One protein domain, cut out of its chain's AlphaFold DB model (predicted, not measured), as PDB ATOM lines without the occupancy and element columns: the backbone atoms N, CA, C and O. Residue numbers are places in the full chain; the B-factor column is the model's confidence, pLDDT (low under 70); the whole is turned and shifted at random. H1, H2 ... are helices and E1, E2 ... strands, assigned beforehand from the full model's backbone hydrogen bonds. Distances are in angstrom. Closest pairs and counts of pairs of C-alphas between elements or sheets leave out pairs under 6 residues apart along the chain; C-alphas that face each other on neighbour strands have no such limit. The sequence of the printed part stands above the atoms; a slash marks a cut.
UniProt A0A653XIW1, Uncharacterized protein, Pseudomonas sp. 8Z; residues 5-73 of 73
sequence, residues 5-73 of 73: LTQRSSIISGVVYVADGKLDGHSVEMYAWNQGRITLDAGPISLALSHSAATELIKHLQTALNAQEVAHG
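What this domain is: This is residues 5 to 73 of the 73 residues of an uncharacterized protein of Pseudomonas sp. 8Z (UniProt A0A653XIW1). Picture a strongly twisted sheet of five strands, E1 to E5, laid side by side in chain order, with one long helix, H1, that leaves the edge strand E5, grazes the sheet with residues 51 to 61 and then runs away from it as an arm. The end of that arm, residues 65 to 73, sticks out from the body, which without it spans 32 by 23 by 21 A. The printed part has 69 residues, with five named strands followed by one named helix; the sheet order is E1 E2 E3 E4 E5, all antiparallel, and the class is mixed, helices and strands. The whole is only just compact, close to loose, with a radius of gyration of the C-alphas of 13.1 A, and it is elongated, spanning 43 by 23 by 22 A.

How they stand to each other: Start at the first printed residue, where E1, residues 5 to 8, is an edge strand and forms a hairpin with E2, residues 15 to 23. Their directions stand at 147 degrees, and you will find N 6 and O 20 within hydrogen-bond range at 2.8 A. Next, E2 forms a hairpin with E3, residues 26 to 33, at 164 degrees; look at N 30 and O 19, 2.7 A apart, and N 23 and O 26, 2.9 A apart. E3 in turn forms a hairpin with E4, residues 38 to 42, at 161 degrees, with N 41 and O 29 at 2.7 A. The last hairpin joins E4 to the other edge strand, E5, residues 45 to 49, at 156 degrees, where N 42 and O 45 are 2.8 A apart. These five strands make a meander, each strand the antiparallel neighbour of the one before. From edge to edge of the sheet the strands' lines turn by 85 degrees, and E1 is apart from E4 and E5, as E2 is from E5. After E5 comes H1, residues 51 to 71, which is on the sheet but only grazes it, with its residues 51 to 61. The closest C-alphas of E4 and H1 are those of Ile 38 and Ala 54, 7.4 A apart. In H1 every O i to N i+4 pair is within hydrogen-bond range.

Where its parts are: Find C-alpha 5 at (-31.246, -27.145, -18.004); from there E1 runs through its four residues to Arg 8. E2, the longest strand with 9 residues, goes from Val 15 to Leu 23 over 21.0 A, and E3 from His 26 to Trp 33 over 22.7 A. E4 covers 13.5 A from Ile 38 to Ala 42, and E5 covers 12.6 A from Ile 45 to Leu 49. Find C-alpha 51 at (-40.995, -29.943, -3.212); there H1 begins, and it runs 30.6 A to C-alpha 71 at (-33.018, -7.203, -22.107).

The domain as a whole: The two C-alphas farthest apart are those of Ser 13, in the short link from E1 to E2, and Gly 73, at 42.7 A. Look at residues 65 to 73, of which 65 to 71 belong to H1: they stand free, and the 60 residues without them span 32 by 23 by 21 A. The links from E2 to E3, E3 to E4, E4 to E5 and E5 to H1 are tight, and no link is long. The printed part has no cut and ends at residue 73, the chain's last residue. In the B-factor column the mean pLDDT of the printed part is 85.9, and the model's confidence is under 70 at residues 70 to 73.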
ATOM      1  N   LEU A   5     -31.329 -25.730 -18.354       77.56
ATOM      2  CA  LEU A   5     -31.246 -27.145 -18.004       77.56
ATOM      3  C   LEU A   5     -31.811 -27.962 -19.167       77.56
ATOM      4  O   LEU A   5     -32.873 -27.637 -19.700       77.56
ATOM      5  N   THR A   6     -31.107 -29.010 -19.575       84.25
ATOM      6  CA  THR A   6     -31.525 -29.916 -20.645       84.25
ATOM      7  C   THR A   6     -31.784 -31.290 -20.059       84.25
ATOM      8  O   THR A   6     -30.910 -31.877 -19.431       84.25
ATOM      9  N   GLN A   7     -33.002 -31.797 -20.251       88.69
ATOM     10  CA  GLN A   7     -33.359 -33.139 -19.809       88.69
ATOM     11  C   GLN A   7     -32.551 -34.185 -20.586       88.69
ATOM     12  O   GLN A   7     -32.449 -34.110 -21.811       88.69
ATOM     13  N   ARG A   8     -32.053 -35.206 -19.886       89.25
ATOM     14  CA  ARG A   8     -31.418 -36.381 -20.498       89.25
ATOM     15  C   ARG A   8     -31.939 -37.684 -19.895       89.25
ATOM     16  O   ARG A   8     -32.652 -37.691 -18.894       89.25
ATOM     17  N   SER A   9     -31.599 -38.808 -20.518       86.81
ATOM     18  CA  SER A   9     -31.836 -40.130 -19.934       86.81
ATOM     19  C   SER A   9     -30.852 -40.394 -18.794       86.81
ATOM     20  O   SER A   9     -29.659 -40.111 -18.929       86.81
ATOM     21  N   SER A  10     -31.330 -40.986 -17.699       89.50
ATOM     22  CA  SER A  10     -30.469 -41.451 -16.609       89.50
ATOM     23  C   SER A  10     -30.186 -42.945 -16.738       89.50
ATOM     24  O   SER A  10     -31.089 -43.731 -17.007       89.50
ATOM     25  N   ILE A  11     -28.934 -43.334 -16.491       91.06
ATOM     26  CA  ILE A  11     -28.535 -44.735 -16.267       91.06
ATOM     27  C   ILE A  11     -28.466 -45.083 -14.772       91.06
ATOM     28  O   ILE A  11     -28.229 -46.231 -14.404       91.06
ATOM     29  N   ILE A  12     -28.634 -44.085 -13.901       91.00
ATOM     30  CA  ILE A  12     -28.552 -44.239 -12.451       91.00
ATOM     31  C   ILE A  12     -29.869 -44.839 -11.965       91.00
ATOM     32  O   ILE A  12     -30.933 -44.237 -12.127       91.00
ATOM     33  N   SER A  13     -29.787 -46.017 -11.347       93.56
ATOM     34  CA  SER A  13     -30.951 -46.692 -10.774       93.56
ATOM     35  C   SER A  13     -31.669 -45.789  -9.768       93.56
ATOM     36  O   SER A  13     -31.045 -45.197  -8.888       93.56
ATOM     37  N   GLY A  14     -32.988 -45.679  -9.909       91.38
ATOM     38  CA  GLY A  14     -33.830 -44.851  -9.046       91.38
ATOM     39  C   GLY A  14     -33.945 -43.383  -9.459       91.38
ATOM     40  O   GLY A  14     -34.827 -42.708  -8.940       91.38
ATOM     41  N   VAL A  15     -33.149 -42.884 -10.409       92.75
ATOM     42  CA  VAL A  15     -33.337 -41.539 -10.977       92.75
ATOM     43  C   VAL A  15     -34.375 -41.606 -12.098       92.75
ATOM     44  O   VAL A  15     -34.169 -42.287 -13.100       92.75
ATOM     45  N   VAL A  16     -35.484 -40.883 -11.938       93.38
ATOM     46  CA  VAL A  16     -36.592 -40.828 -12.913       93.38
ATOM     47  C   VAL A  16     -36.520 -39.610 -13.826       93.38
ATOM     48  O   VAL A  16     -37.097 -39.614 -14.908       93.38
ATOM     49  N   TYR A  17     -35.796 -38.576 -13.404       89.38
ATOM     50  CA  TYR A  17     -35.542 -37.380 -14.192       89.38
ATOM     51  C   TYR A  17     -34.131 -36.884 -13.912       89.38
ATOM     52  O   TYR A  17     -33.708 -36.831 -12.756       89.38
ATOM     53  N   VAL A  18     -33.426 -36.491 -14.965       93.19
ATOM     54  CA  VAL A  18     -32.148 -35.796 -14.863       93.19
ATOM     55  C   VAL A  18     -32.132 -34.654 -15.865       93.19
ATOM     56  O   VAL A  18     -32.574 -34.816 -17.006       93.19
ATOM     57  N   ALA A  19     -31.618 -33.511 -15.435       91.25
ATOM     58  CA  ALA A  19     -31.296 -32.412 -16.320       91.25
ATOM     59  C   ALA A  19     -29.961 -31.789 -15.929       91.25
ATOM     60  O   ALA A  19     -29.655 -31.681 -14.748       91.25
ATOM     61  N   ASP A  20     -29.181 -31.356 -16.906       91.12
ATOM     62  CA  ASP A  20     -27.896 -30.699 -16.683       91.12
ATOM     63  C   ASP A  20     -27.792 -29.410 -17.488       91.12
ATOM     64  O   ASP A  20     -28.532 -29.181 -18.448       91.12
ATOM     65  N   GLY A  21     -26.900 -28.525 -17.061       88.94
ATOM     66  CA  GLY A  21     -26.615 -27.308 -17.799       88.94
ATOM     67  C   GLY A  21     -25.894 -26.271 -16.958       88.94
ATOM     68  O   GLY A  21     -25.057 -26.615 -16.126       88.94
ATOM     69  N   LYS A  22     -26.169 -24.987 -17.207       87.12
ATOM     70  CA  LYS A  22     -25.466 -23.879 -16.545       87.12
ATOM     71  C   LYS A  22     -26.425 -22.928 -15.851       87.12
ATOM     72  O   LYS A  22     -27.216 -22.279 -16.537       87.12
ATOM     73  N   LEU A  23     -26.277 -22.767 -14.537       81.81
ATOM     74  CA  LEU A  23     -26.917 -21.705 -13.761       81.81
ATOM     75  C   LEU A  23     -25.895 -20.618 -13.431       81.81
ATOM     76  O   LEU A  23     -24.856 -20.905 -12.847       81.81
ATOM     77  N   ASP A  24     -26.149 -19.382 -13.859       80.75
ATOM     78  CA  ASP A  24     -25.269 -18.227 -13.635       80.75
ATOM     79  C   ASP A  24     -23.795 -18.465 -14.029       80.75
ATOM     80  O   ASP A  24     -22.870 -17.898 -13.461       80.75
ATOM     81  N   GLY A  25     -23.569 -19.300 -15.050       82.00
ATOM     82  CA  GLY A  25     -22.234 -19.657 -15.543       82.00
ATOM     83  C   GLY A  25     -21.609 -20.885 -14.872       82.00
ATOM     84  O   GLY A  25     -20.597 -21.382 -15.364       82.00
ATOM     85  N   HIS A  26     -22.238 -21.426 -13.830       84.75
ATOM     86  CA  HIS A  26     -21.798 -22.622 -13.121       84.75
ATOM     87  C   HIS A  26     -22.497 -23.868 -13.655       84.75
ATOM     88  O   HIS A  26     -23.715 -23.871 -13.823       84.75
ATOM     89  N   SER A  27     -21.728 -24.927 -13.918       89.69
ATOM     90  CA  SER A  27     -22.297 -26.223 -14.287       89.69
ATOM     91  C   SER A  27     -23.095 -26.789 -13.122       89.69
ATOM     92  O   SER A  27     -22.587 -26.864 -12.000       89.69
ATOM     93  N   VAL A  28     -24.323 -27.199 -13.407       91.62
ATOM     94  CA  VAL A  28     -25.202 -27.840 -12.440       91.62
ATOM     95  C   VAL A  28     -25.877 -29.061 -13.044       91.62
ATOM     96  O   VAL A  28     -26.081 -29.138 -14.259       91.62
ATOM     97  N   GLU A  29     -26.281 -29.975 -12.177       92.69
ATOM     98  CA  GLU A  29     -27.119 -31.118 -12.510       92.69
ATOM     99  C   GLU A  29     -28.291 -31.183 -11.534       92.69
ATOM    100  O   GLU A  29     -28.156 -30.888 -10.352       92.69
ATOM    101  N   MET A  30     -29.465 -31.557 -12.019       92.06
ATOM    102  CA  MET A  30     -30.652 -31.771 -11.211       92.06
ATOM    103  C   MET A  30     -31.125 -33.205 -11.386       92.06
ATOM    104  O   MET A  30     -31.236 -33.697 -12.508       92.06
ATOM    105  N   TYR A  31     -31.470 -33.841 -10.273       93.25
ATOM    106  CA  TYR A  31     -31.960 -35.211 -10.235       93.25
ATOM    107  C   TYR A  31     -33.297 -35.270  -9.504       93.25
ATOM    108  O   TYR A  31     -33.418 -34.755  -8.392       93.25
ATOM    109  N   ALA A  32     -34.282 -35.950 -10.089       91.88
ATOM    110  CA  ALA A  32     -35.469 -36.401  -9.371       91.88
ATOM    111  C   ALA A  32     -35.428 -37.923  -9.241       91.88
ATOM    112  O   ALA A  32     -35.254 -38.650 -10.223       91.88
ATOM    113  N   TRP A  33     -35.596 -38.400  -8.016       92.56
ATOM    114  CA  TRP A  33     -35.535 -39.809  -7.659       92.56
ATOM    115  C   TRP A  33     -36.950 -40.380  -7.512       92.56
ATOM    116  O   TRP A  33     -37.867 -39.681  -7.081       92.56
ATOM    117  N   ASN A  34     -37.136 -41.668  -7.801       92.19
ATOM    118  CA  ASN A  34     -38.420 -42.371  -7.666       92.19
ATOM    119  C   ASN A  34     -38.975 -42.379  -6.228       92.19
ATOM    120  O   ASN A  34     -40.167 -42.581  -6.031       92.19
ATOM    121  N   GLN A  35     -38.124 -42.127  -5.232       90.38
ATOM    122  CA  GLN A  35     -38.486 -41.973  -3.820       90.38
ATOM    123  C   GLN A  35     -38.998 -40.560  -3.476       90.38
ATOM    124  O   GLN A  35     -39.216 -40.255  -2.308       90.38
ATOM    125  N   GLY A  36     -39.151 -39.670  -4.463       85.81
ATOM    126  CA  GLY A  36     -39.635 -38.297  -4.264       85.81
ATOM    127  C   GLY A  36     -38.564 -37.297  -3.815       85.81
ATOM    128  O   GLY A  36     -38.882 -36.145  -3.530       85.81
ATOM    129  N   ARG A  37     -37.290 -37.706  -3.766       90.19
ATOM    130  CA  ARG A  37     -36.155 -36.812  -3.497       90.19
ATOM    131  C   ARG A  37     -35.810 -36.007  -4.750       90.19
ATOM    132  O   ARG A  37     -35.747 -36.569  -5.840       90.19
ATOM    133  N   ILE A  38     -35.514 -34.721  -4.577       93.00
ATOM    134  CA  ILE A  38     -34.957 -33.852  -5.621       93.00
ATOM    135  C   ILE A  38     -33.601 -33.339  -5.137       93.00
ATOM    136  O   ILE A  38     -33.481 -32.930  -3.981       93.00
ATOM    137  N   THR A  39     -32.579 -33.375  -5.989       94.50
ATOM    138  CA  THR A  39     -31.272 -32.771  -5.697       94.50
ATOM    139  C   THR A  39     -30.841 -31.820  -6.801       94.50
ATOM    140  O   THR A  39     -31.125 -32.065  -7.972       94.50
ATOM    141  N   LEU A  40     -30.171 -30.738  -6.409       92.81
ATOM    142  CA  LEU A  40     -29.428 -29.851  -7.295       92.81
ATOM    143  C   LEU A  40     -27.951 -29.930  -6.912       92.81
ATOM    144  O   LEU A  40     -27.570 -29.551  -5.803       92.81
ATOM    145  N   ASP A  41     -27.142 -30.394  -7.845       93.38
ATOM    146  CA  ASP A  41     -25.711 -30.563  -7.690       93.38
ATOM    147  C   ASP A  41     -25.002 -29.427  -8.435       93.38
ATOM    148  O   ASP A  41     -25.278 -29.162  -9.604       93.38
ATOM    149  N   ALA A  42     -24.100 -28.729  -7.747       89.56
ATOM    150  CA  ALA A  42     -23.319 -27.611  -8.265       89.56
ATOM    151  C   ALA A  42     -21.853 -27.790  -7.847       89.56
ATOM    152  O   ALA A  42     -21.429 -27.388  -6.759       89.56
ATOM    153  N   GLY A  43     -21.069 -28.446  -8.706       85.38
ATOM    154  CA  GLY A  43     -19.709 -28.860  -8.363       85.38
ATOM    155  C   GLY A  43     -19.705 -29.852  -7.185       85.38
ATOM    156  O   GLY A  43     -20.392 -30.866  -7.266       85.38
ATOM    157  N   PRO A  44     -18.952 -29.606  -6.094       87.25
ATOM    158  CA  PRO A  44     -18.905 -30.514  -4.944       87.25
ATOM    159  C   PRO A  44     -20.126 -30.398  -4.015       87.25
ATOM    160  O   PRO A  44     -20.226 -31.144  -3.042       87.25
ATOM    161  N   ILE A  45     -21.024 -29.438  -4.259       89.81
ATOM    162  CA  ILE A  45     -22.189 -29.183  -3.411       89.81
ATOM    163  C   ILE A  45     -23.387 -29.941  -3.979       89.81
ATOM    164  O   ILE A  45     -23.717 -29.765  -5.147       89.81
ATOM    165  N   SER A  46     -24.068 -30.721  -3.138       92.31
ATOM    166  CA  SER A  46     -25.363 -31.334  -3.453       92.31
ATOM    167  C   SER A  46     -26.414 -30.821  -2.477       92.31
ATOM    168  O   SER A  46     -26.300 -31.002  -1.261       92.31
ATOM    169  N   LEU A  47     -27.432 -30.147  -3.007       91.56
ATOM    170  CA  LEU A  47     -28.538 -29.590  -2.238       91.56
ATOM    171  C   LEU A  47     -29.757 -30.490  -2.401       91.56
ATOM    172  O   LEU A  47     -30.296 -30.618  -3.498       91.56
ATOM    173  N   ALA A  48     -30.222 -31.094  -1.308       93.56
ATOM    174  CA  ALA A  48     -31.527 -31.742  -1.291       93.56
ATOM    175  C   ALA A  48     -32.623 -30.673  -1.222       93.56
ATOM    176  O   ALA A  48     -32.613 -29.820  -0.334       93.56
ATOM    177  N   LEU A  49     -33.570 -30.728  -2.153       90.69
ATOM    178  CA  LEU A  49     -34.678 -29.788  -2.235       90.69
ATOM    179  C   LEU A  49     -35.960 -30.459  -1.745       90.69
ATOM    180  O   LEU A  49     -36.296 -31.571  -2.158       90.69
ATOM    181  N   SER A  50     -36.704 -29.758  -0.890       89.19
ATOM    182  CA  SER A  50     -38.118 -30.067  -0.692       89.19
ATOM    183  C   SER A  50     -38.899 -29.746  -1.972       89.19
ATOM    184  O   SER A  50     -38.441 -28.989  -2.830       89.19
ATOM    185  N   HIS A  51     -40.120 -30.268  -2.085       82.81
ATOM    186  CA  HIS A  51     -40.995 -29.943  -3.212       82.81
ATOM    187  C   HIS A  51     -41.268 -28.431  -3.335       82.81
ATOM    188  O   HIS A  51     -41.248 -27.883  -4.438       82.81
ATOM    189  N   SER A  52     -41.466 -27.737  -2.206       88.25
ATOM    190  CA  SER A  52     -41.661 -26.282  -2.189       88.25
ATOM    191  C   SER A  52     -40.414 -25.529  -2.658       88.25
ATOM    192  O   SER A  52     -40.527 -24.671  -3.528       88.25
ATOM    193  N   ALA A  53     -39.226 -25.904  -2.174       87.06
ATOM    194  CA  ALA A  53     -37.967 -25.280  -2.583       87.06
ATOM    195  C   ALA A  53     -37.664 -25.509  -4.074       87.06
ATOM    196  O   ALA A  53     -37.220 -24.595  -4.765       87.06
ATOM    197  N   ALA A  54     -37.952 -26.706  -4.597       84.75
ATOM    198  CA  ALA A  54     -37.823 -26.997  -6.024       84.75
ATOM    199  C   ALA A  54     -38.774 -26.131  -6.871       84.75
ATOM    200  O   ALA A  54     -38.373 -25.599  -7.905       84.75
ATOM    201  N   THR A  55     -40.011 -25.941  -6.410       86.94
ATOM    202  CA  THR A  55     -41.005 -25.099  -7.093       86.94
ATOM    203  C   THR A  55     -40.587 -23.628  -7.107       86.94
ATOM    204  O   THR A  55     -40.662 -22.971  -8.147       86.94
ATOM    205  N   GLU A  56     -40.099 -23.107  -5.979       89.62
ATOM    206  CA  GLU A  56     -39.571 -21.741  -5.893       89.62
ATOM    207  C   GLU A  56     -38.351 -21.543  -6.794       89.62
ATOM    208  O   GLU A  56     -38.285 -20.553  -7.524       89.62
ATOM    209  N   LEU A  57     -37.424 -22.506  -6.819       84.56
ATOM    210  CA  LEU A  57     -36.275 -22.475  -7.718       84.56
ATOM    211  C   LEU A  57     -36.714 -22.375  -9.184       84.56
ATOM    212  O   LEU A  57     -36.241 -21.494  -9.899       84.56
ATOM    213  N   ILE A  58     -37.655 -23.217  -9.625       84.12
ATOM    214  CA  ILE A  58     -38.194 -23.176 -10.995       84.12
ATOM    215  C   ILE A  58     -38.771 -21.790 -11.309       84.12
ATOM    216  O   ILE A  58     -38.459 -21.217 -12.355       84.12
ATOM    217  N   LYS A  59     -39.549 -21.211 -10.388       87.38
ATOM    218  CA  LYS A  59     -40.123 -19.867 -10.545       87.38
ATOM    219  C   LYS A  59     -39.043 -18.789 -10.692       87.38
ATOM    220  O   LYS A  59     -39.162 -17.910 -11.551       87.38
ATOM    221  N   HIS A  60     -37.990 -18.843  -9.878       86.44
ATOM    222  CA  HIS A  60     -36.873 -17.901  -9.965       86.44
ATOM    223  C   HIS A  60     -36.107 -18.043 -11.285       86.44
ATOM    224  O   HIS A  60     -35.788 -17.031 -11.910       86.44
ATOM    225  N   LEU A  61     -35.879 -19.273 -11.752       80.44
ATOM    226  CA  LEU A  61     -35.218 -19.541 -13.031       80.44
ATOM    227  C   LEU A  61     -36.025 -19.018 -14.220       80.44
ATOM    228  O   LEU A  61     -35.475 -18.321 -15.068       80.44
ATOM    229  N   GLN A  62     -37.331 -19.289 -14.256       84.19
ATOM    230  CA  GLN A  62     -38.227 -18.775 -15.297       84.19
ATOM    231  C   GLN A  62     -38.254 -17.244 -15.316       84.19
ATOM    232  O   GLN A  62     -38.167 -16.632 -16.375       84.19
ATOM    233  N   THR A  63     -38.312 -16.617 -14.138       85.38
ATOM    234  CA  THR A  63     -38.269 -15.152 -14.017       85.38
ATOM    235  C   THR A  63     -36.960 -14.584 -14.570       85.38
ATOM    236  O   THR A  63     -36.976 -13.604 -15.312       85.38
ATOM    237  N   ALA A  64     -35.827 -15.213 -14.239       80.12
ATOM    238  CA  ALA A  64     -34.519 -14.803 -14.735       80.12
ATOM    239  C   ALA A  64     -34.403 -14.959 -16.260       80.12
ATOM    240  O   ALA A  64     -33.897 -14.053 -16.914       80.12
ATOM    241  N   LEU A  65     -34.896 -16.070 -16.820       79.38
ATOM    242  CA  LEU A  65     -34.914 -16.317 -18.266       79.38
ATOM    243  C   LEU A  65     -35.747 -15.266 -19.011       79.38
ATOM    244  O   LEU A  65     -35.236 -14.627 -19.928       79.38
ATOM    245  N   ASN A  66     -36.972 -15.003 -18.552       83.31
ATOM    246  CA  ASN A  66     -37.849 -13.999 -19.160       83.31
ATOM    247  C   ASN A  66     -37.228 -12.591 -19.116       83.31
ATOM    248  O   ASN A  66     -37.330 -11.828 -20.074       83.31
ATOM    249  N   ALA A  67     -36.547 -12.233 -18.019       78.75
ATOM    250  CA  ALA A  67     -35.857 -10.947 -17.915       78.75
ATOM    251  C   ALA A  67     -34.700 -10.811 -18.926       78.75
ATOM    252  O   ALA A  67     -34.417  -9.703 -19.382       78.75
ATOM    253  N   GLN A  68     -34.038 -11.914 -19.298       73.69
ATOM    254  CA  GLN A  68     -32.995 -11.885 -20.327       73.69
ATOM    255  C   GLN A  68     -33.559 -11.649 -21.724       73.69
ATOM    256  O   GLN A  68     -32.962 -10.871 -22.470       73.69
ATOM    257  N   GLU A  69     -34.679 -12.291 -22.062       70.19
ATOM    258  CA  GLU A  69     -35.350 -12.120 -23.356       70.19
ATOM    259  C   GLU A  69     -35.760 -10.660 -23.581       70.19
ATOM    260  O   GLU A  69     -35.540 -10.122 -24.661       70.19
ATOM    261  N   VAL A  70     -36.251  -9.982 -22.538       65.62
ATOM    262  CA  VAL A  70     -36.601  -8.551 -22.593       65.62
ATOM    263  C   VAL A  70     -35.367  -7.646 -22.705       65.62
ATOM    264  O   VAL A  70     -35.427  -6.606 -23.347       65.62
ATOM    265  N   ALA A  71     -34.239  -8.016 -22.092       59.66
ATOM    266  CA  ALA A  71     -33.018  -7.203 -22.107       59.66
ATOM    267  C   ALA A  71     -32.206  -7.297 -23.416       59.66
ATOM    268  O   ALA A  71     -31.296  -6.494 -23.617       59.66
ATOM    269  N   HIS A  72     -32.488  -8.287 -24.268       52.91
ATOM    270  CA  HIS A  72     -31.797  -8.519 -25.547       52.91
ATOM    271  C   HIS A  72     -32.734  -8.388 -26.763       52.91
ATOM    272  O   HIS A  72     -32.321  -8.726 -27.874       52.91
ATOM    273  N   GLY A  73     -33.975  -7.940 -26.541       49.12
ATOM    274  CA  GLY A  73     -34.971  -7.630 -27.570       49.12
ATOM    275  C   GLY A  73     -35.005  -6.156 -27.944       49.12
ATOM    276  O   GLY A  73     -34.619  -5.317 -27.100       49.12
TER     277      GLY A  73